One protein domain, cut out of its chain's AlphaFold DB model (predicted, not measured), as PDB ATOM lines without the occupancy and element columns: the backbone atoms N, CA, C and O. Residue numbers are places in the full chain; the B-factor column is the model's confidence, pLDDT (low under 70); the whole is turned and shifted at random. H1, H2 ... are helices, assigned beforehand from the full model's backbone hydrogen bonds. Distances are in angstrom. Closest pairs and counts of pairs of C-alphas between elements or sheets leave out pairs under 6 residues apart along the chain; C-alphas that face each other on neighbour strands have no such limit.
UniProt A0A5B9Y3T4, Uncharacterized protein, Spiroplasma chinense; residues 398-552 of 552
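Overview. This is residues 398 to 552 of the 552 residues of an uncharacterized protein of Spiroplasma chinense (UniProt A0A5B9Y3T4). Three long helices make a rod: H1 and H2 fold back on each other as a helical hairpin, and H3 packs on H1 near one end of the rod, then splays away from it like the second limb of an open V. The loop of residues 441 to 459 lies at the far end of the hairpin. The printed part has 155 residues with three named helices, H1, H2 and H3 along the chain, and no named strand; the class is all helix. It is only just extended, close to loose, with a radius of gyration of the C-alphas of 22.9 A and spans of 70 by 31 by 25 A.

Along the chain. H1, residues 398 to 440, begins with C-alpha 398 at (109.144, 142.509, 168.473) and is 60.3 A long from first to last C-alpha, with a kink of 27 degrees near residue 405. H2, residues 460 to 495, is 53.0 A long. H3, residues 502 to 541, is 57.9 A long and ends with C-alpha 541 at (137.635, 94.118, 181.515).

Arrangement. H1 and H2 form a hairpin and touch, opposite ways at a shallow tilt of 18 degrees; their closest C-alphas, of Phe 406 and Thr 484, are 6.3 A apart. H1, with residues 404 to 415 alone, touches residues 505 to 516 of H3; the closest C-alphas, of Ser 408 and Ala 512, are 5.7 A apart. H1 and H3 run the same way at a shallow tilt of 34 degrees, only just short of steep. H2 and H3 are apart. Each O i to N i+4 pair of H2 is within hydrogen-bond range, against 38 of 39 in H1 and 35 of 36 in H3.

Size, cuts and confidence. The two C-alphas farthest apart, of Tyr 495 and Asn 552, the chain's last residue, are 72.1 A apart. The printed part has no cut. The link from H1 to H2 is long, with 19 residues, and in it residues 447 to 448 pair antiparallel with residues 451 to 452; the link from H2 to H3 is short, with 6. Residues 492 to 497, of which 492 to 495 belong to H2, and residues 521 to 535 of H3 stand free. The mean pLDDT of the printed part is 83.2; residues 441 to 456 and 545 to 552 are under 70.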
ATOM      1  N   PHE A 398     108.192 143.354 169.200       83.88
ATOM      2  CA  PHE A 398     109.144 142.509 168.473       83.88
ATOM      3  C   PHE A 398     110.531 143.156 168.314       83.88
ATOM      4  O   PHE A 398     111.523 142.433 168.363       83.88
ATOM      5  N   ILE A 399     110.632 144.488 168.201       86.50
ATOM      6  CA  ILE A 399     111.919 145.202 168.155       86.50
ATOM      7  C   ILE A 399     112.619 145.100 169.513       86.50
ATOM      8  O   ILE A 399     113.777 144.691 169.568       86.50
ATOM      9  N   THR A 400     111.913 145.363 170.616       86.19
ATOM     10  CA  THR A 400     112.458 145.239 171.981       86.19
ATOM     11  C   THR A 400     112.877 143.796 172.293       86.19
ATOM     12  O   THR A 400     113.995 143.553 172.760       86.19
ATOM     13  N   ARG A 401     112.037 142.809 171.941       86.00
ATOM     14  CA  ARG A 401     112.339 141.367 172.051       86.00
ATOM     15  C   ARG A 401     113.596 140.993 171.258       86.00
ATOM     16  O   ARG A 401     114.440 140.241 171.750       86.00
ATOM     17  N   ASN A 402     113.745 141.538 170.054       84.62
ATOM     18  CA  ASN A 402     114.896 141.287 169.194       84.62
ATOM     19  C   ASN A 402     116.170 141.982 169.695       84.62
ATOM     20  O   ASN A 402     117.224 141.352 169.683       84.62
ATOM     21  N   TYR A 403     116.084 143.198 170.239       87.62
ATOM     22  CA  TYR A 403     117.211 143.897 170.872       87.62
ATOM     23  C   TYR A 403     117.776 143.087 172.059       87.62
ATOM     24  O   TYR A 403     118.978 142.808 172.105       87.62
ATOM     25  N   CYS A 404     116.905 142.572 172.939       88.50
ATOM     26  CA  CYS A 404     117.264 141.578 173.966       88.50
ATOM     27  C   CYS A 404     117.909 140.310 173.370       88.50
ATOM     28  O   CYS A 404     118.883 139.772 173.919       88.50
ATOM     29  N   SER A 405     117.377 139.820 172.245       86.19
ATOM     30  CA  SER A 405     117.917 138.652 171.542       86.19
ATOM     31  C   SER A 405     119.325 138.912 171.006       86.19
ATOM     32  O   SER A 405     120.178 138.051 171.175       86.19
ATOM     33  N   PHE A 406     119.635 140.084 170.439       86.62
ATOM     34  CA  PHE A 406     120.979 140.383 169.919       86.62
ATOM     35  C   PHE A 406     122.030 140.454 171.031       86.62
ATOM     36  O   PHE A 406     123.098 139.853 170.903       86.62
ATOM     37  N   ILE A 407     121.706 141.113 172.151       89.31
ATOM     38  CA  ILE A 407     122.597 141.209 173.320       89.31
ATOM     39  C   ILE A 407     122.944 139.811 173.852       89.31
ATOM     40  O   ILE A 407     124.113 139.509 174.091       89.31
ATOM     41  N   SER A 408     121.943 138.940 174.009       90.88
ATOM     42  CA  SER A 408     122.153 137.579 174.518       90.88
ATOM     43  C   SER A 408     122.773 136.633 173.478       90.88
ATOM     44  O   SER A 408     123.665 135.859 173.821       90.88
ATOM     45  N   ARG A 409     122.397 136.734 172.197       89.12
ATOM     46  CA  ARG A 409     122.962 135.955 171.077       89.12
ATOM     47  C   ARG A 409     124.444 136.230 170.853       89.12
ATOM     48  O   ARG A 409     125.186 135.285 170.603       89.12
ATOM     49  N   SER A 410     124.888 137.479 171.007       90.62
ATOM     50  CA  SER A 410     126.318 137.806 170.994       90.62
ATOM     51  C   SER A 410     127.072 137.040 172.087       90.62
ATOM     52  O   SER A 410     128.095 136.432 171.794       90.62
ATOM     53  N   VAL A 411     126.531 136.965 173.309       93.69
ATOM     54  CA  VAL A 411     127.136 136.173 174.395       93.69
ATOM     55  C   VAL A 411     127.150 134.673 174.069       93.69
ATOM     56  O   VAL A 411     128.194 134.041 174.215       93.69
ATOM     57  N   TYR A 412     126.040 134.099 173.585       94.12
ATOM     58  CA  TYR A 412     125.984 132.672 173.233       94.12
ATOM     59  C   TYR A 412     126.991 132.303 172.127       94.12
ATOM     60  O   TYR A 412     127.711 131.316 172.263       94.12
ATOM     61  N   ILE A 413     127.095 133.107 171.062       92.25
ATOM     62  CA  ILE A 413     128.022 132.836 169.949       92.25
ATOM     63  C   ILE A 413     129.483 133.011 170.376       92.25
ATOM     64  O   ILE A 413     130.314 132.202 169.972       92.25
ATOM     65  N   ASN A 414     129.802 133.981 171.238       93.81
ATOM     66  CA  ASN A 414     131.159 134.129 171.776       93.81
ATOM     67  C   ASN A 414     131.581 132.895 172.603       93.81
ATOM     68  O   ASN A 414     132.721 132.451 172.490       93.81
ATOM     69  N   TRP A 415     130.669 132.305 173.388       94.69
ATOM     70  CA  TRP A 415     130.934 131.070 174.145       94.69
ATOM     71  C   TRP A 415     131.103 129.835 173.251       94.69
ATOM     72  O   TRP A 415     131.964 128.997 173.529       94.69
ATOM     73  N   ILE A 416     130.325 129.730 172.170       92.12
ATOM     74  CA  ILE A 416     130.499 128.676 171.158       92.12
ATOM     75  C   ILE A 416     131.865 128.839 170.481       92.12
ATOM     76  O   ILE A 416     132.650 127.897 170.481       92.12
ATOM     77  N   ALA A 417     132.190 130.047 170.007       94.06
ATOM     78  CA  ALA A 417     133.469 130.357 169.374       94.06
ATOM     79  C   ALA A 417     134.659 130.012 170.288       94.06
ATOM     80  O   ALA A 417     135.545 129.270 169.881       94.06
ATOM     81  N   PHE A 418     134.638 130.474 171.543       94.06
ATOM     82  CA  PHE A 418     135.644 130.162 172.567       94.06
ATOM     83  C   PHE A 418     135.833 128.651 172.768       94.06
ATOM     84  O   PHE A 418     136.962 128.159 172.743       94.06
ATOM     85  N   SER A 419     134.731 127.906 172.901       92.88
ATOM     86  CA  SER A 419     134.762 126.449 173.077       92.88
ATOM     87  C   SER A 419     135.358 125.747 171.851       92.88
ATOM     88  O   SER A 419     136.243 124.904 171.994       92.88
ATOM     89  N   THR A 420     134.931 126.133 170.644       93.06
ATOM     90  CA  THR A 420     135.445 125.593 169.377       93.06
ATOM     91  C   THR A 420     136.919 125.930 169.161       93.06
ATOM     92  O   THR A 420     137.663 125.062 168.716       93.06
ATOM     93  N   TYR A 421     137.378 127.137 169.509       95.19
ATOM     94  CA  TYR A 421     138.792 127.500 169.379       95.19
ATOM     95  C   TYR A 421     139.676 126.724 170.360       95.19
ATOM     96  O   TYR A 421     140.704 126.206 169.939       95.19
ATOM     97  N   ILE A 422     139.280 126.579 171.632       94.00
ATOM     98  CA  ILE A 422     140.068 125.808 172.611       94.00
ATOM     99  C   ILE A 422     140.109 124.322 172.235       94.00
ATOM    100  O   ILE A 422     141.193 123.752 172.111       94.00
ATOM    101  N   VAL A 423     138.953 123.691 172.003       91.69
ATOM    102  CA  VAL A 423     138.892 122.255 171.666       91.69
ATOM    103  C   VAL A 423     139.528 121.973 170.303       91.69
ATOM    104  O   VAL A 423     140.239 120.977 170.156       91.69
ATOM    105  N   GLY A 424     139.323 122.856 169.325       91.88
ATOM    106  CA  GLY A 424     139.917 122.752 167.995       91.88
ATOM    107  C   GLY A 424     141.434 122.926 168.019       91.88
ATOM    108  O   GLY A 424     142.127 122.115 167.414       91.88
ATOM    109  N   ALA A 425     141.971 123.899 168.767       93.31
ATOM    110  CA  ALA A 425     143.417 124.110 168.896       93.31
ATOM    111  C   ALA A 425     144.117 122.982 169.673       93.31
ATOM    112  O   ALA A 425     145.178 122.526 169.248       93.31
ATOM    113  N   ILE A 426     143.513 122.480 170.758       92.38
ATOM    114  CA  ILE A 426     144.035 121.313 171.492       92.38
ATOM    115  C   ILE A 426     144.035 120.077 170.582       92.38
ATOM    116  O   ILE A 426     145.060 119.408 170.458       92.38
ATOM    117  N   SER A 427     142.926 119.815 169.879       90.81
ATOM    118  CA  SER A 427     142.846 118.734 168.885       90.81
ATOM    119  C   SER A 427     143.886 118.902 167.771       90.81
ATOM    120  O   SER A 427     144.525 117.929 167.388       90.81
ATOM    121  N   LEU A 428     144.106 120.126 167.277       91.62
ATOM    122  CA  LEU A 428     145.081 120.419 166.223       91.62
ATOM    123  C   LEU A 428     146.515 120.129 166.690       91.62
ATOM    124  O   LEU A 428     147.265 119.474 165.973       91.62
ATOM    125  N   GLY A 429     146.877 120.558 167.905       89.19
ATOM    126  CA  GLY A 429     148.184 120.279 168.503       89.19
ATOM    127  C   GLY A 429     148.430 118.784 168.729       89.19
ATOM    128  O   GLY A 429     149.515 118.290 168.425       89.19
ATOM    129  N   ILE A 430     147.411 118.045 169.185       87.31
ATOM    130  CA  ILE A 430     147.482 116.582 169.327       87.31
ATOM    131  C   ILE A 430     147.662 115.912 167.956       87.31
ATOM    132  O   ILE A 430     148.548 115.074 167.810       87.31
ATOM    133  N   LEU A 431     146.876 116.295 166.943       87.12
ATOM    134  CA  LEU A 431     146.959 115.708 165.600       87.12
ATOM    135  C   LEU A 431     148.313 115.983 164.926       87.12
ATOM    136  O   LEU A 431     148.896 115.060 164.365       87.12
ATOM    137  N   TYR A 432     148.863 117.201 165.031       87.56
ATOM    138  CA  TYR A 432     150.219 117.490 164.540       87.56
ATOM    139  C   TYR A 432     151.298 116.706 165.300       87.56
ATOM    140  O   TYR A 432     152.238 116.216 164.676       87.56
ATOM    141  N   GLY A 433     151.165 116.549 166.622       83.50
ATOM    142  CA  GLY A 433     152.086 115.735 167.419       83.50
ATOM    143  C   GLY A 433     152.064 114.255 167.023       83.50
ATOM    144  O   GLY A 433     153.119 113.636 166.894       83.50
ATOM    145  N   LEU A 434     150.876 113.695 166.774       81.75
ATOM    146  CA  LEU A 434     150.718 112.318 166.294       81.75
ATOM    147  C   LEU A 434     151.240 112.141 164.861       81.75
ATOM    148  O   LEU A 434     151.900 111.140 164.589       81.75
ATOM    149  N   GLU A 435     151.008 113.106 163.966       82.75
ATOM    150  CA  GLU A 435     151.512 113.044 162.589       82.75
ATOM    151  C   GLU A 435     153.043 113.144 162.533       82.75
ATOM    152  O   GLU A 435     153.677 112.359 161.834       82.75
ATOM    153  N   ALA A 436     153.661 114.030 163.322       82.50
ATOM    154  CA  ALA A 436     155.121 114.129 163.407       82.50
ATOM    155  C   ALA A 436     155.762 112.831 163.938       82.50
ATOM    156  O   ALA A 436     156.791 112.382 163.429       82.50
ATOM    157  N   LEU A 437     155.130 112.186 164.927       76.19
ATOM    158  CA  LEU A 437     155.563 110.875 165.421       76.19
ATOM    159  C   LEU A 437     155.358 109.759 164.382       76.19
ATOM    160  O   LEU A 437     156.185 108.848 164.315       76.19
ATOM    161  N   HIS A 438     154.305 109.838 163.561       75.44
ATOM    162  CA  HIS A 438     154.041 108.904 162.465       75.44
ATOM    163  C   HIS A 438     155.045 109.047 161.317       75.44
ATOM    164  O   HIS A 438     155.610 108.043 160.883       75.44
ATOM    165  N   GLU A 439     155.352 110.266 160.868       77.88
ATOM    166  CA  GLU A 439     156.360 110.483 159.821       77.88
ATOM    167  C   GLU A 439     157.759 110.012 160.254       77.88
ATOM    168  O   GLU A 439     158.503 109.489 159.421       77.88
ATOM    169  N   ALA A 440     158.076 110.107 161.551       74.31
ATOM    170  CA  ALA A 440     159.313 109.594 162.143       74.31
ATOM    171  C   ALA A 440     159.337 108.064 162.375       74.31
ATOM    172  O   ALA A 440     160.420 107.485 162.457       74.31
ATOM    173  N   ASN A 441     158.184 107.394 162.509       69.25
ATOM    174  CA  ASN A 441     158.084 105.980 162.916       69.25
ATOM    175  C   ASN A 441     156.999 105.203 162.141       69.25
ATOM    176  O   ASN A 441     156.191 104.496 162.739       69.25
ATOM    177  N   LYS A 442     156.993 105.323 160.809       63.75
ATOM    178  CA  LYS A 442     155.910 104.868 159.910       63.75
ATOM    179  C   LYS A 442     155.364 103.460 160.192       63.75
ATOM    180  O   LYS A 442     154.149 103.293 160.229       63.75
ATOM    181  N   ASP A 443     156.245 102.493 160.453       61.19
ATOM    182  CA  ASP A 443     155.896 101.069 160.614       61.19
ATOM    183  C   ASP A 443     156.003 100.549 162.061       61.19
ATOM    184  O   ASP A 443     155.876  99.348 162.308       61.19
ATOM    185  N   LYS A 444     156.261 101.424 163.044       62.09
ATOM    186  CA  LYS A 444     156.371 101.043 164.465       62.09
ATOM    187  C   LYS A 444     155.123 101.476 165.241       62.09
ATOM    188  O   LYS A 444     154.526 102.499 164.909       62.09
ATOM    189  N   PRO A 445     154.725 100.749 166.300       60.66
ATOM    190  CA  PRO A 445     153.649 101.202 167.171       60.66
ATOM    191  C   PRO A 445     154.053 102.510 167.863       60.66
ATOM    192  O   PRO A 445     155.076 102.579 168.547       60.66
ATOM    193  N   ILE A 446     153.266 103.565 167.656       56.56
ATOM    194  CA  ILE A 446     153.617 104.916 168.103       56.56
ATOM    195  C   ILE A 446     153.312 105.042 169.596       56.56
ATOM    196  O   ILE A 446     152.166 104.907 170.029       56.56
ATOM    197  N   GLY A 447     154.365 105.291 170.376       54.97
ATOM    198  CA  GLY A 447     154.298 105.516 171.814       54.97
ATOM    199  C   GLY A 447     154.056 106.986 172.150       54.97
ATOM    200  O   GLY A 447     154.999 107.771 172.115       54.97
ATOM    201  N   PHE A 448     152.833 107.361 172.538       47.69
ATOM    202  CA  PHE A 448     152.584 108.680 173.138       47.69
ATOM    203  C   PHE A 448     152.563 108.560 174.666       47.69
ATOM    204  O   PHE A 448     151.623 107.993 175.233       47.69
ATOM    205  N   LEU A 449     153.612 109.070 175.327       59.59
ATOM    206  CA  LEU A 449     153.910 108.937 176.766       59.59
ATOM    207  C   LEU A 449     153.968 107.480 177.269       59.59
ATOM    208  O   LEU A 449     155.045 106.948 177.510       59.59
ATOM    209  N   PHE A 450     152.808 106.842 177.425       45.78
ATOM    210  CA  PHE A 450     152.636 105.499 178.000       45.78
ATOM    211  C   PHE A 450     151.753 104.585 177.129       45.78
ATOM    212  O   PHE A 450     151.420 103.469 177.531       45.78
ATOM    213  N   TRP A 451     151.303 105.068 175.967       48.06
ATOM    214  CA  TRP A 451     150.343 104.384 175.101       48.06
ATOM    215  C   TRP A 451     151.005 103.939 173.800       48.06
ATOM    216  O   TRP A 451     151.267 104.770 172.937       48.06
ATOM    217  N   SER A 452     151.207 102.631 173.649       52.00
ATOM    218  CA  SER A 452     151.540 101.990 172.374       52.00
ATOM    219  C   SER A 452     150.263 101.819 171.546       52.00
ATOM    220  O   SER A 452     149.416 100.985 171.878       52.00
ATOM    221  N   TRP A 453     150.090 102.639 170.507       58.88
ATOM    222  CA  TRP A 453     149.017 102.456 169.523       58.88
ATOM    223  C   TRP A 453     149.491 101.533 168.385       58.88
ATOM    224  O   TRP A 453     150.686 101.515 168.084       58.88
ATOM    225  N   PRO A 454     148.586 100.797 167.705       61.88
ATOM    226  CA  PRO A 454     148.882 100.193 166.401       61.88
ATOM    227  C   PRO A 454     149.423 101.245 165.411       61.88
ATOM    228  O   PRO A 454     149.174 102.435 165.630       61.88
ATOM    229  N   PRO A 455     150.124 100.852 164.325       61.94
ATOM    230  CA  PRO A 455     150.603 101.800 163.316       61.94
ATOM    231  C   PRO A 455     149.453 102.696 162.844       61.94
ATOM    232  O   PRO A 455     148.425 102.222 162.355       61.94
ATOM    233  N   LEU A 456     149.602 103.998 163.089       62.81
ATOM    234  CA  LEU A 456     148.543 104.976 162.873       62.81
ATOM    235  C   LEU A 456     148.413 105.282 161.379       62.81
ATOM    236  O   LEU A 456     149.397 105.310 160.644       62.81
ATOM    237  N   LYS A 457     147.185 105.548 160.930       72.00
ATOM    238  CA  LYS A 457     146.940 106.141 159.614       72.00
ATOM    239  C   LYS A 457     147.288 107.632 159.684       72.00
ATOM    240  O   LYS A 457     146.902 108.279 160.651       72.00
ATOM    241  N   SER A 458     147.933 108.170 158.646       76.88
ATOM    242  CA  SER A 458     148.204 109.609 158.525       76.88
ATOM    243  C   SER A 458     146.947 110.463 158.758       76.88
ATOM    244  O   SER A 458     145.908 110.273 158.114       76.88
ATOM    245  N   PHE A 459     147.077 111.431 159.661       80.50
ATOM    246  CA  PHE A 459     146.038 112.336 160.154       80.50
ATOM    247  C   PHE A 459     145.877 113.601 159.303       80.50
ATOM    248  O   PHE A 459     145.091 114.483 159.650       80.50
ATOM    249  N   LYS A 460     146.592 113.728 158.173       83.81
ATOM    250  CA  LYS A 460     146.578 114.944 157.331       83.81
ATOM    251  C   LYS A 460     145.167 115.358 156.896       83.81
ATOM    252  O   LYS A 460     144.868 116.547 156.867       83.81
ATOM    253  N   SER A 461     144.280 114.391 156.643       83.44
ATOM    254  CA  SER A 461     142.856 114.645 156.372       83.44
ATOM    255  C   SER A 461     142.148 115.317 157.555       83.44
ATOM    256  O   SER A 461     141.448 116.311 157.376       83.44
ATOM    257  N   ASP A 462     142.359 114.813 158.769       85.81
ATOM    258  CA  ASP A 462     141.672 115.275 159.979       85.81
ATOM    259  C   ASP A 462     142.201 116.646 160.432       85.81
ATOM    260  O   ASP A 462     141.433 117.503 160.871       85.81
ATOM    261  N   ILE A 463     143.502 116.894 160.228       89.75
ATOM    262  CA  ILE A 463     144.137 118.212 160.377       89.75
ATOM    263  C   ILE A 463     143.480 119.227 159.428       89.75
ATOM    264  O   ILE A 463     143.050 120.290 159.878       89.75
ATOM    265  N   ILE A 464     143.342 118.897 158.137       91.12
ATOM    266  CA  ILE A 464     142.702 119.774 157.139       91.12
ATOM    267  C   ILE A 464     141.236 120.052 157.505       91.12
ATOM    268  O   ILE A 464     140.812 121.207 157.479       91.12
ATOM    269  N   VAL A 465     140.470 119.031 157.906       89.88
ATOM    270  CA  VAL A 465     139.070 119.198 158.335       89.88
ATOM    271  C   VAL A 465     138.966 120.099 159.571       89.88
ATOM    272  O   VAL A 465     138.146 121.017 159.580       89.88
ATOM    273  N   ASN A 466     139.818 119.912 160.583       91.12
ATOM    274  CA  ASN A 466     139.829 120.759 161.781       91.12
ATOM    275  C   ASN A 466     140.188 122.225 161.447       91.12
ATOM    276  O   ASN A 466     139.540 123.151 161.934       91.12
ATOM    277  N   ILE A 467     141.147 122.451 160.540       93.12
ATOM    278  CA  ILE A 467     141.489 123.791 160.031       93.12
ATOM    279  C   ILE A 467     140.287 124.433 159.319       93.12
ATOM    280  O   ILE A 467     139.960 125.588 159.601       93.12
ATOM    281  N   ILE A 468     139.586 123.694 158.452       94.31
ATOM    282  CA  ILE A 468     138.373 124.183 157.773       94.31
ATOM    283  C   ILE A 468     137.287 124.548 158.797       94.31
ATOM    284  O   ILE A 468     136.673 125.610 158.676       94.31
ATOM    285  N   VAL A 469     137.079 123.736 159.838       92.19
ATOM    286  CA  VAL A 469     136.108 124.024 160.912       92.19
ATOM    287  C   VAL A 469     136.487 125.290 161.691       92.19
ATOM    288  O   VAL A 469     135.627 126.146 161.912       92.19
ATOM    289  N   LEU A 470     137.763 125.461 162.048       93.62
ATOM    290  CA  LEU A 470     138.264 126.645 162.754       93.62
ATOM    291  C   LEU A 470     138.092 127.934 161.931       93.62
ATOM    292  O   LEU A 470     137.561 128.920 162.451       93.62
ATOM    293  N   PHE A 471     138.455 127.926 160.643       95.69
ATOM    294  CA  PHE A 471     138.221 129.070 159.750       95.69
ATOM    295  C   PHE A 471     136.727 129.345 159.516       95.69
ATOM    296  O   PHE A 471     136.317 130.508 159.508       95.69
ATOM    297  N   SER A 472     135.894 128.306 159.394       93.50
ATOM    298  CA  SER A 472     134.437 128.461 159.259       93.50
ATOM    299  C   SER A 472     133.825 129.128 160.499       93.50
ATOM    300  O   SER A 472     133.016 130.053 160.376       93.50
ATOM    301  N   MET A 473     134.256 128.715 161.697       94.50
ATOM    302  CA  MET A 473     133.845 129.329 162.964       94.50
ATOM    303  C   MET A 473     134.322 130.784 163.067       94.50
ATOM    304  O   MET A 473     133.550 131.649 163.482       94.50
ATOM    305  N   LEU A 474     135.553 131.084 162.633       94.44
ATOM    306  CA  LEU A 474     136.088 132.448 162.601       94.44
ATOM    307  C   LEU A 474     135.257 133.368 161.692       94.44
ATOM    308  O   LEU A 474     134.867 134.457 162.119       94.44
ATOM    309  N   GLY A 475     134.915 132.911 160.483       93.94
ATOM    310  CA  GLY A 475     134.033 133.642 159.569       93.94
ATOM    311  C   GLY A 475     132.658 133.922 160.186       93.94
ATOM    312  O   GLY A 475     132.218 135.073 160.228       93.94
ATOM    313  N   ALA A 476     132.008 132.897 160.747       91.31
ATOM    314  CA  ALA A 476     130.715 133.043 161.421       91.31
ATOM    315  C   ALA A 476     130.772 134.001 162.631       91.31
ATOM    316  O   ALA A 476     129.862 134.809 162.833       91.31
ATOM    317  N   HIS A 477     131.855 133.957 163.412       94.12
ATOM    318  CA  HIS A 477     132.075 134.824 164.569       94.12
ATOM    319  C   HIS A 477     132.247 136.299 164.157       94.12
ATOM    320  O   HIS A 477     131.586 137.174 164.724       94.12
ATOM    321  N   ILE A 478     133.048 136.576 163.122       94.38
ATOM    322  CA  ILE A 478     133.238 137.928 162.567       94.38
ATOM    323  C   ILE A 478     131.918 138.475 162.002       94.38
ATOM    324  O   ILE A 478     131.526 139.600 162.327       94.38
ATOM    325  N   ILE A 479     131.184 137.672 161.221       91.69
ATOM    326  CA  ILE A 479     129.872 138.056 160.672       91.69
ATOM    327  C   ILE A 479     128.881 138.384 161.800       91.69
ATOM    328  O   ILE A 479     128.166 139.386 161.714       91.69
ATOM    329  N   ASN A 480     128.860 137.605 162.885       90.62
ATOM    330  CA  ASN A 480     128.012 137.883 164.046       90.62
ATOM    331  C   ASN A 480     128.354 139.224 164.727       90.62
ATOM    332  O   ASN A 480     127.444 139.983 165.069       90.62
ATOM    333  N   ILE A 481     129.640 139.551 164.885       90.88
ATOM    334  CA  ILE A 481     130.082 140.832 165.465       90.88
ATOM    335  C   ILE A 481     129.637 142.007 164.580       90.88
ATOM    336  O   ILE A 481     129.025 142.960 165.076       90.88
ATOM    337  N   ILE A 482     129.887 141.929 163.267       91.81
ATOM    338  CA  ILE A 482     129.537 142.985 162.302       91.81
ATOM    339  C   ILE A 482     128.016 143.190 162.241       91.81
ATOM    340  O   ILE A 482     127.538 144.321 162.359       91.81
ATOM    341  N   THR A 483     127.243 142.110 162.101       86.88
ATOM    342  CA  THR A 483     125.775 142.186 162.002       86.88
ATOM    343  C   THR A 483     125.128 142.665 163.300       86.88
ATOM    344  O   THR A 483     124.234 143.509 163.244       86.88
ATOM    345  N   THR A 484     125.610 142.219 164.467       87.00
ATOM    346  CA  THR A 484     125.130 142.699 165.777       87.00
ATOM    347  C   THR A 484     125.400 144.194 165.954       87.00
ATOM    348  O   THR A 484     124.491 144.939 166.327       87.00
ATOM    349  N   ARG A 485     126.619 144.665 165.640       88.56
ATOM    350  CA  ARG A 485     126.982 146.090 165.740       88.56
ATOM    351  C   ARG A 485     126.166 146.951 164.772       88.56
ATOM    352  O   ARG A 485     125.626 147.973 165.183       88.56
ATOM    353  N   SER A 486     126.028 146.516 163.519       87.50
ATOM    354  CA  SER A 486     125.228 147.212 162.502       87.50
ATOM    355  C   SER A 486     123.757 147.335 162.919       87.50
ATOM    356  O   SER A 486     123.209 148.436 162.923       87.50
ATOM    357  N   ARG A 487     123.123 146.242 163.367       84.94
ATOM    358  CA  ARG A 487     121.707 146.257 163.780       84.94
ATOM    359  C   ARG A 487     121.470 147.075 165.051       84.94
ATOM    360  O   ARG A 487     120.529 147.864 165.060       84.94
ATOM    361  N   LYS A 488     122.342 146.987 166.069       86.25
ATOM    362  CA  LYS A 488     122.260 147.874 167.249       86.25
ATOM    363  C   LYS A 488     122.335 149.352 166.835       86.25
ATOM    364  O   LYS A 488     121.484 150.136 167.246       86.25
ATOM    365  N   ASN A 489     123.299 149.713 165.985       86.31
ATOM    366  CA  ASN A 489     123.471 151.091 165.522       86.31
ATOM    367  C   ASN A 489     122.275 151.590 164.693       86.31
ATOM    368  O   ASN A 489     121.848 152.724 164.888       86.31
ATOM    369  N   ASN A 490     121.704 150.762 163.811       85.81
ATOM    370  CA  ASN A 490     120.538 151.135 163.000       85.81
ATOM    371  C   ASN A 490     119.280 151.383 163.847       85.81
ATOM    372  O   ASN A 490     118.485 152.258 163.515       85.81
ATOM    373  N   ILE A 491     119.102 150.623 164.934       85.62
ATOM    374  CA  ILE A 491     117.973 150.781 165.857       85.62
ATOM    375  C   ILE A 491     118.130 152.071 166.680       85.62
ATOM    376  O   ILE A 491     117.213 152.889 166.704       85.62
ATOM    377  N   ILE A 492     119.303 152.304 167.280       86.50
ATOM    378  CA  ILE A 492     119.580 153.542 168.037       86.50
ATOM    379  C   ILE A 492     119.516 154.769 167.124       86.50
ATOM    380  O   ILE A 492     118.919 155.775 167.487       86.50
ATOM    381  N   GLY A 493     120.067 154.685 165.911       84.38
ATOM    382  CA  GLY A 493     120.030 155.769 164.927       84.38
ATOM    383  C   GLY A 493     118.638 156.083 164.369       84.38
ATOM    384  O   GLY A 493     118.490 157.095 163.689       84.38
ATOM    385  N   TYR A 494     117.629 155.244 164.636       86.75
ATOM    386  CA  TYR A 494     116.232 155.534 164.314       86.75
ATOM    387  C   TYR A 494     115.473 156.153 165.500       86.75
ATOM    388  O   TYR A 494     114.767 157.136 165.304       86.75
ATOM    389  N   TYR A 495     115.643 155.627 166.720       85.94
ATOM    390  CA  TYR A 495     114.934 156.133 167.908       85.94
ATOM    391  C   TYR A 495     115.629 157.308 168.619       85.94
ATOM    392  O   TYR A 495     114.992 158.017 169.386       85.94
ATOM    393  N   GLY A 496     116.928 157.526 168.395       85.31
ATOM    394  CA  GLY A 496     117.728 158.568 169.055       85.31
ATOM    395  C   GLY A 496     118.263 158.193 170.447       85.31
ATOM    396  O   GLY A 496     119.171 158.856 170.941       85.31
ATOM    397  N   PHE A 497     117.763 157.111 171.052       86.62
ATOM    398  CA  PHE A 497     118.164 156.600 172.368       86.62
ATOM    399  C   PHE A 497     118.284 155.062 172.368       86.62
ATOM    400  O   PHE A 497     117.904 154.390 171.405       86.62
ATOM    401  N   GLU A 498     118.832 154.475 173.441       85.88
ATOM    402  CA  GLU A 498     118.811 153.015 173.620       85.88
ATOM    403  C   GLU A 498     117.442 152.560 174.144       85.88
ATOM    404  O   GLU A 498     117.040 152.946 175.235       85.88
ATOM    405  N   ILE A 499     116.760 151.675 173.404       86.62
ATOM    406  CA  ILE A 499     115.431 151.123 173.755       86.62
ATOM    407  C   ILE A 499     115.395 150.469 175.151       86.62
ATOM    408  O   ILE A 499     114.331 150.314 175.743       86.62
ATOM    409  N   ILE A 500     116.550 150.042 175.671       87.94
ATOM    410  CA  ILE A 500     116.680 149.305 176.928       87.94
ATOM    411  C   ILE A 500     117.776 149.962 177.779       87.94
ATOM    412  O   ILE A 500     118.882 150.150 177.267       87.94
ATOM    413  N   PRO A 501     117.531 150.268 179.067       89.44
ATOM    414  CA  PRO A 501     118.523 150.912 179.923       89.44
ATOM    415  C   PRO A 501     119.739 150.008 180.176       89.44
ATOM    416  O   PRO A 501     119.632 148.785 180.303       89.44
ATOM    417  N   GLN A 502     120.915 150.627 180.308       89.62
ATOM    418  CA  GLN A 502     122.212 149.936 180.374       89.62
ATOM    419  C   GLN A 502     122.327 148.922 181.536       89.62
ATOM    420  O   GLN A 502     123.057 147.934 181.416       89.62
ATOM    421  N   GLN A 503     121.572 149.100 182.624       92.31
ATOM    422  CA  GLN A 503     121.467 148.116 183.708       92.31
ATOM    423  C   GLN A 503     120.856 146.790 183.217       92.31
ATOM    424  O   GLN A 503     121.505 145.748 183.303       92.31
ATOM    425  N   GLN A 504     119.685 146.834 182.571       90.75
ATOM    426  CA  GLN A 504     119.034 145.645 182.006       90.75
ATOM    427  C   GLN A 504     119.903 144.969 180.932       90.75
ATOM    428  O   GLN A 504     119.964 143.740 180.867       90.75
ATOM    429  N   ILE A 505     120.643 145.740 180.124       90.12
ATOM    430  CA  ILE A 505     121.617 145.194 179.157       90.12
ATOM    431  C   ILE A 505     122.694 144.356 179.868       90.12
ATOM    432  O   ILE A 505     123.076 143.287 179.377       90.12
ATOM    433  N   ASN A 506     123.178 144.807 181.027       92.31
ATOM    434  CA  ASN A 506     124.169 144.078 181.819       92.31
ATOM    435  C   ASN A 506     123.570 142.829 182.483       92.31
ATOM    436  O   ASN A 506     124.205 141.771 182.453       92.31
ATOM    437  N   ASP A 507     122.334 142.892 182.975       94.44
ATOM    438  CA  ASP A 507     121.642 141.727 183.542       94.44
ATOM    439  C   ASP A 507     121.332 140.654 182.488       94.44
ATOM    440  O   ASP A 507     121.538 139.463 182.740       94.44
ATOM    441  N   ILE A 508     120.940 141.047 181.270       91.94
ATOM    442  CA  ILE A 508     120.772 140.129 180.129       91.94
ATOM    443  C   ILE A 508     122.096 139.414 179.816       91.94
ATOM    444  O   ILE A 508     122.109 138.188 179.666       91.94
ATOM    445  N   ARG A 509     123.223 140.144 179.782       93.12
ATOM    446  CA  ARG A 509     124.566 139.560 179.587       93.12
ATOM    447  C   ARG A 509     124.945 138.602 180.720       93.12
ATOM    448  O   ARG A 509     125.400 137.493 180.446       93.12
ATOM    449  N   LYS A 510     124.722 138.987 181.982       94.88
ATOM    450  CA  LYS A 510     125.011 138.171 183.179       94.88
ATOM    451  C   LYS A 510     124.181 136.879 183.194       94.88
ATOM    452  O   LYS A 510     124.720 135.800 183.440       94.88
ATOM    453  N   LYS A 511     122.892 136.968 182.846       94.81
ATOM    454  CA  LYS A 511     121.958 135.833 182.737       94.81
ATOM    455  C   LYS A 511     122.313 134.894 181.576       94.81
ATOM    456  O   LYS A 511     122.226 133.679 181.748       94.81
ATOM    457  N   ALA A 512     122.758 135.430 180.436       93.19
ATOM    458  CA  ALA A 512     123.274 134.634 179.319       93.19
ATOM    459  C   ALA A 512     124.585 133.916 179.692       93.19
ATOM    460  O   ALA A 512     124.646 132.695 179.584       93.19
ATOM    461  N   ASN A 513     125.577 134.630 180.241       94.69
ATOM    462  CA  ASN A 513     126.850 134.048 180.694       94.69
ATOM    463  C   ASN A 513     126.650 132.909 181.705       94.69
ATOM    464  O   ASN A 513     127.252 131.847 181.551       94.69
ATOM    465  N   ARG A 514     125.766 133.082 182.701       95.81
ATOM    466  CA  ARG A 514     125.451 132.018 183.672       95.81
ATOM    467  C   ARG A 514     124.891 130.765 182.990       95.81
ATOM    468  O   ARG A 514     125.252 129.660 183.377       95.81
ATOM    469  N   ARG A 515     124.035 130.924 181.972       94.56
ATOM    470  CA  ARG A 515     123.503 129.799 181.182       94.56
ATOM    471  C   ARG A 515     124.595 129.118 180.358       94.56
ATOM    472  O   ARG A 515     124.674 127.895 180.403       94.56
ATOM    473  N   CYS A 516     125.452 129.879 179.673       94.31
ATOM    474  CA  CYS A 516     126.585 129.325 178.924       94.31
ATOM    475  C   CYS A 516     127.502 128.487 179.818       94.31
ATOM    476  O   CYS A 516     127.825 127.358 179.466       94.31
ATOM    477  N   LEU A 517     127.871 129.016 180.989       93.31
ATOM    478  CA  LEU A 517     128.756 128.347 181.942       93.31
ATOM    479  C   LEU A 517     128.139 127.048 182.482       93.31
ATOM    480  O   LEU A 517     128.828 126.033 182.545       93.31
ATOM    481  N   ILE A 518     126.842 127.046 182.816       95.06
ATOM    482  CA  ILE A 518     126.133 125.825 183.242       95.06
ATOM    483  C   ILE A 518     126.128 124.783 182.116       95.06
ATOM    484  O   ILE A 518     126.477 123.633 182.362       95.06
ATOM    485  N   ILE A 519     125.783 125.177 180.885       92.81
ATOM    486  CA  ILE A 519     125.770 124.265 179.730       92.81
ATOM    487  C   ILE A 519     127.177 123.706 179.478       92.81
ATOM    488  O   ILE A 519     127.325 122.497 179.347       92.81
ATOM    489  N   PHE A 520     128.211 124.550 179.496       91.44
ATOM    490  CA  PHE A 520     129.606 124.142 179.320       91.44
ATOM    491  C   PHE A 520     130.050 123.113 180.374       91.44
ATOM    492  O   PHE A 520     130.592 122.070 180.011       91.44
ATOM    493  N   LEU A 521     129.771 123.358 181.661       93.25
ATOM    494  CA  LEU A 521     130.101 122.414 182.737       93.25
ATOM    495  C   LEU A 521     129.309 121.103 182.632       93.25
ATOM    496  O   LEU A 521     129.879 120.037 182.853       93.25
ATOM    497  N   VAL A 522     128.028 121.156 182.253       94.25
ATOM    498  CA  VAL A 522     127.206 119.954 182.028       94.25
ATOM    499  C   VAL A 522     127.719 119.157 180.826       94.25
ATOM    500  O   VAL A 522     127.861 117.943 180.931       94.25
ATOM    501  N   THR A 523     128.071 119.802 179.711       88.75
ATOM    502  CA  THR A 523     128.655 119.131 178.538       88.75
ATOM    503  C   THR A 523     130.020 118.519 178.857       88.75
ATOM    504  O   THR A 523     130.257 117.368 178.498       88.75
ATOM    505  N   LEU A 524     130.894 119.231 179.577       88.50
ATOM    506  CA  LEU A 524     132.187 118.708 180.033       88.50
ATOM    507  C   LEU A 524     132.000 117.510 180.975       88.50
ATOM    508  O   LEU A 524     132.665 116.488 180.808       88.50
ATOM    509  N   GLY A 525     131.041 117.595 181.901       92.44
ATOM    510  CA  GLY A 525     130.636 116.486 182.762       92.44
ATOM    511  C   GLY A 525     130.137 115.279 181.967       92.44
ATOM    512  O   GLY A 525     130.622 114.174 182.183       92.44
ATOM    513  N   ILE A 526     129.230 115.471 181.003       91.06
ATOM    514  CA  ILE A 526     128.722 114.395 180.135       91.06
ATOM    515  C   ILE A 526     129.859 113.752 179.334       91.06
ATOM    516  O   ILE A 526     129.924 112.530 179.280       91.06
ATOM    517  N   ILE A 527     130.781 114.531 178.764       84.50
ATOM    518  CA  ILE A 527     131.957 114.000 178.052       84.50
ATOM    519  C   ILE A 527     132.823 113.153 178.997       84.50
ATOM    520  O   ILE A 527     133.199 112.031 178.654       84.50
ATOM    521  N   LEU A 528     133.093 113.647 180.208       85.56
ATOM    522  CA  LEU A 528     133.890 112.934 181.206       85.56
ATOM    523  C   LEU A 528     133.201 111.633 181.655       85.56
ATOM    524  O   LEU A 528     133.815 110.568 181.615       85.56
ATOM    525  N   PHE A 529     131.920 111.676 182.016       89.75
ATOM    526  CA  PHE A 529     131.185 110.496 182.476       89.75
ATOM    527  C   PHE A 529     130.900 109.492 181.348       89.75
ATOM    528  O   PHE A 529     131.161 108.304 181.523       89.75
ATOM    529  N   ALA A 530     130.415 109.936 180.186       84.94
ATOM    530  CA  ALA A 530     129.983 109.053 179.098       84.94
ATOM    531  C   ALA A 530     131.133 108.497 178.241       84.94
ATOM    532  O   ALA A 530     130.957 107.450 177.623       84.94
ATOM    533  N   ILE A 531     132.306 109.144 178.209       82.88
ATOM    534  CA  ILE A 531     133.483 108.605 177.506       82.88
ATOM    535  C   ILE A 531     134.439 107.924 178.492       82.88
ATOM    536  O   ILE A 531     134.779 106.754 178.299       82.88
ATOM    537  N   VAL A 532     134.858 108.606 179.566       81.25
ATOM    538  CA  VAL A 532     135.945 108.096 180.423       81.25
ATOM    539  C   VAL A 532     135.500 106.899 181.263       81.25
ATOM    540  O   VAL A 532     136.270 105.947 181.377       81.25
ATOM    541  N   ILE A 533     134.273 106.867 181.807       83.56
ATOM    542  CA  ILE A 533     133.836 105.711 182.615       83.56
ATOM    543  C   ILE A 533     133.647 104.441 181.764       83.56
ATOM    544  O   ILE A 533     134.267 103.432 182.114       83.56
ATOM    545  N   PRO A 534     132.902 104.431 180.639       82.38
ATOM    546  CA  PRO A 534     132.833 103.252 179.772       82.38
ATOM    547  C   PRO A 534     134.207 102.804 179.264       82.38
ATOM    548  O   PRO A 534     134.493 101.605 179.262       82.38
ATOM    549  N   TRP A 535     135.101 103.743 178.932       80.12
ATOM    550  CA  TRP A 535     136.484 103.425 178.571       80.12
ATOM    551  C   TRP A 535     137.259 102.760 179.724       80.12
ATOM    552  O   TRP A 535     137.887 101.720 179.510       80.12
ATOM    553  N   MET A 536     137.169 103.274 180.958       77.62
ATOM    554  CA  MET A 536     137.782 102.642 182.139       77.62
ATOM    555  C   MET A 536     137.200 101.252 182.427       77.62
ATOM    556  O   MET A 536     137.946 100.344 182.798       77.62
ATOM    557  N   ILE A 537     135.894 101.049 182.229       82.69
ATOM    558  CA  ILE A 537     135.240  99.741 182.395       82.69
ATOM    559  C   ILE A 537     135.768  98.744 181.353       82.69
ATOM    560  O   ILE A 537     136.122  97.619 181.713       82.69
ATOM    561  N   VAL A 538     135.890  99.148 180.084       82.00
ATOM    562  CA  VAL A 538     136.487  98.312 179.026       82.00
ATOM    563  C   VAL A 538     137.964  98.019 179.319       82.00
ATOM    564  O   VAL A 538     138.389  96.872 179.183       82.00
ATOM    565  N   ARG A 539     138.736  99.007 179.792       71.75
ATOM    566  CA  ARG A 539     140.138  98.838 180.215       71.75
ATOM    567  C   ARG A 539     140.269  97.814 181.350       71.75
ATOM    568  O   ARG A 539     141.065  96.883 181.231       71.75
ATOM    569  N   LYS A 540     139.428  97.917 182.389       76.44
ATOM    570  CA  LYS A 540     139.366  96.953 183.503       76.44
ATOM    571  C   LYS A 540     139.005  95.545 183.018       76.44
ATOM    572  O   LYS A 540     139.649  94.583 183.425       76.44
ATOM    573  N   LYS A 541     138.021  95.412 182.116       79.25
ATOM    574  CA  LYS A 541     137.635  94.118 181.515       79.25
ATOM    575  C   LYS A 541     138.742  93.491 180.658       79.25
ATOM    576  O   LYS A 541     138.799  92.272 180.567       79.25
ATOM    577  N   LYS A 542     139.645  94.289 180.078       77.69
ATOM    578  CA  LYS A 542     140.840  93.818 179.348       77.69
ATOM    579  C   LYS A 542     142.026  93.453 180.261       77.69
ATOM    580  O   LYS A 542     143.142  93.321 179.768       77.69
ATOM    581  N   GLY A 543     141.826  93.345 181.579       72.75
ATOM    582  CA  GLY A 543     142.885  93.020 182.545       72.75
ATOM    583  C   GLY A 543     143.948  94.113 182.721       72.75
ATOM    584  O   GLY A 543     144.958  93.895 183.386       72.75
ATOM    585  N   GLN A 544     143.747  95.297 182.135       70.50
ATOM    586  CA  GLN A 544     144.707  96.393 182.206       70.50
ATOM    587  C   GLN A 544     144.525  97.193 183.499       70.50
ATOM    588  O   GLN A 544     143.403  97.438 183.947       70.50
ATOM    589  N   SER A 545     145.641  97.652 184.075       67.62
ATOM    590  CA  SER A 545     145.648  98.455 185.303       67.62
ATOM    591  C   SER A 545     144.715  99.670 185.212       67.62
ATOM    592  O   SER A 545     144.762 100.442 184.245       67.62
ATOM    593  N   LEU A 546     143.913  99.849 186.269       60.09
ATOM    594  CA  LEU A 546     143.068 101.024 186.506       60.09
ATOM    595  C   LEU A 546     143.895 102.298 186.720       60.09
ATOM    596  O   LEU A 546     143.455 103.375 186.329       60.09
ATOM    597  N   LYS A 547     145.107 102.185 187.281       61.88
ATOM    598  CA  LYS A 547     146.105 103.260 187.222       61.88
ATOM    599  C   LYS A 547     146.743 103.225 185.823       61.88
ATOM    600  O   LYS A 547     147.398 102.224 185.516       61.88
ATOM    601  N   PRO A 548     146.570 104.249 184.961       55.53
ATOM    602  CA  PRO A 548     147.270 104.303 183.677       55.53
ATOM    603  C   PRO A 548     148.773 104.538 183.865       55.53
ATOM    604  O   PRO A 548     149.571 104.073 183.059       55.53
ATOM    605  N   TRP A 549     149.139 105.194 184.964       54.09
ATOM    606  CA  TRP A 549     150.499 105.349 185.458       54.09
ATOM    607  C   TRP A 549     150.969 104.039 186.109       54.09
ATOM    608  O   TRP A 549     150.487 103.663 187.182       54.09
ATOM    609  N   LYS A 550     151.942 103.374 185.482       44.91
ATOM    610  CA  LYS A 550     153.010 102.714 186.235       44.91
ATOM    611  C   LYS A 550     154.115 103.751 186.416       44.91
ATOM    612  O   LYS A 550     154.619 104.263 185.422       44.91
ATOM    613  N   SER A 551     154.480 104.051 187.658       42.47
ATOM    614  CA  SER A 551     155.870 104.403 187.938       42.47
ATOM    615  C   SER A 551     156.712 103.152 187.684       42.47
ATOM    616  O   SER A 551     156.290 102.056 188.073       42.47
ATOM    617  N   ASN A 552     157.848 103.318 187.011       43.09
ATOM    618  CA  ASN A 552     158.941 102.351 187.115       43.09
ATOM    619  C   ASN A 552     159.598 102.480 188.496       43.09
ATOM    620  O   ASN A 552     159.491 103.588 189.072       43.09
TER     621      ASN A 552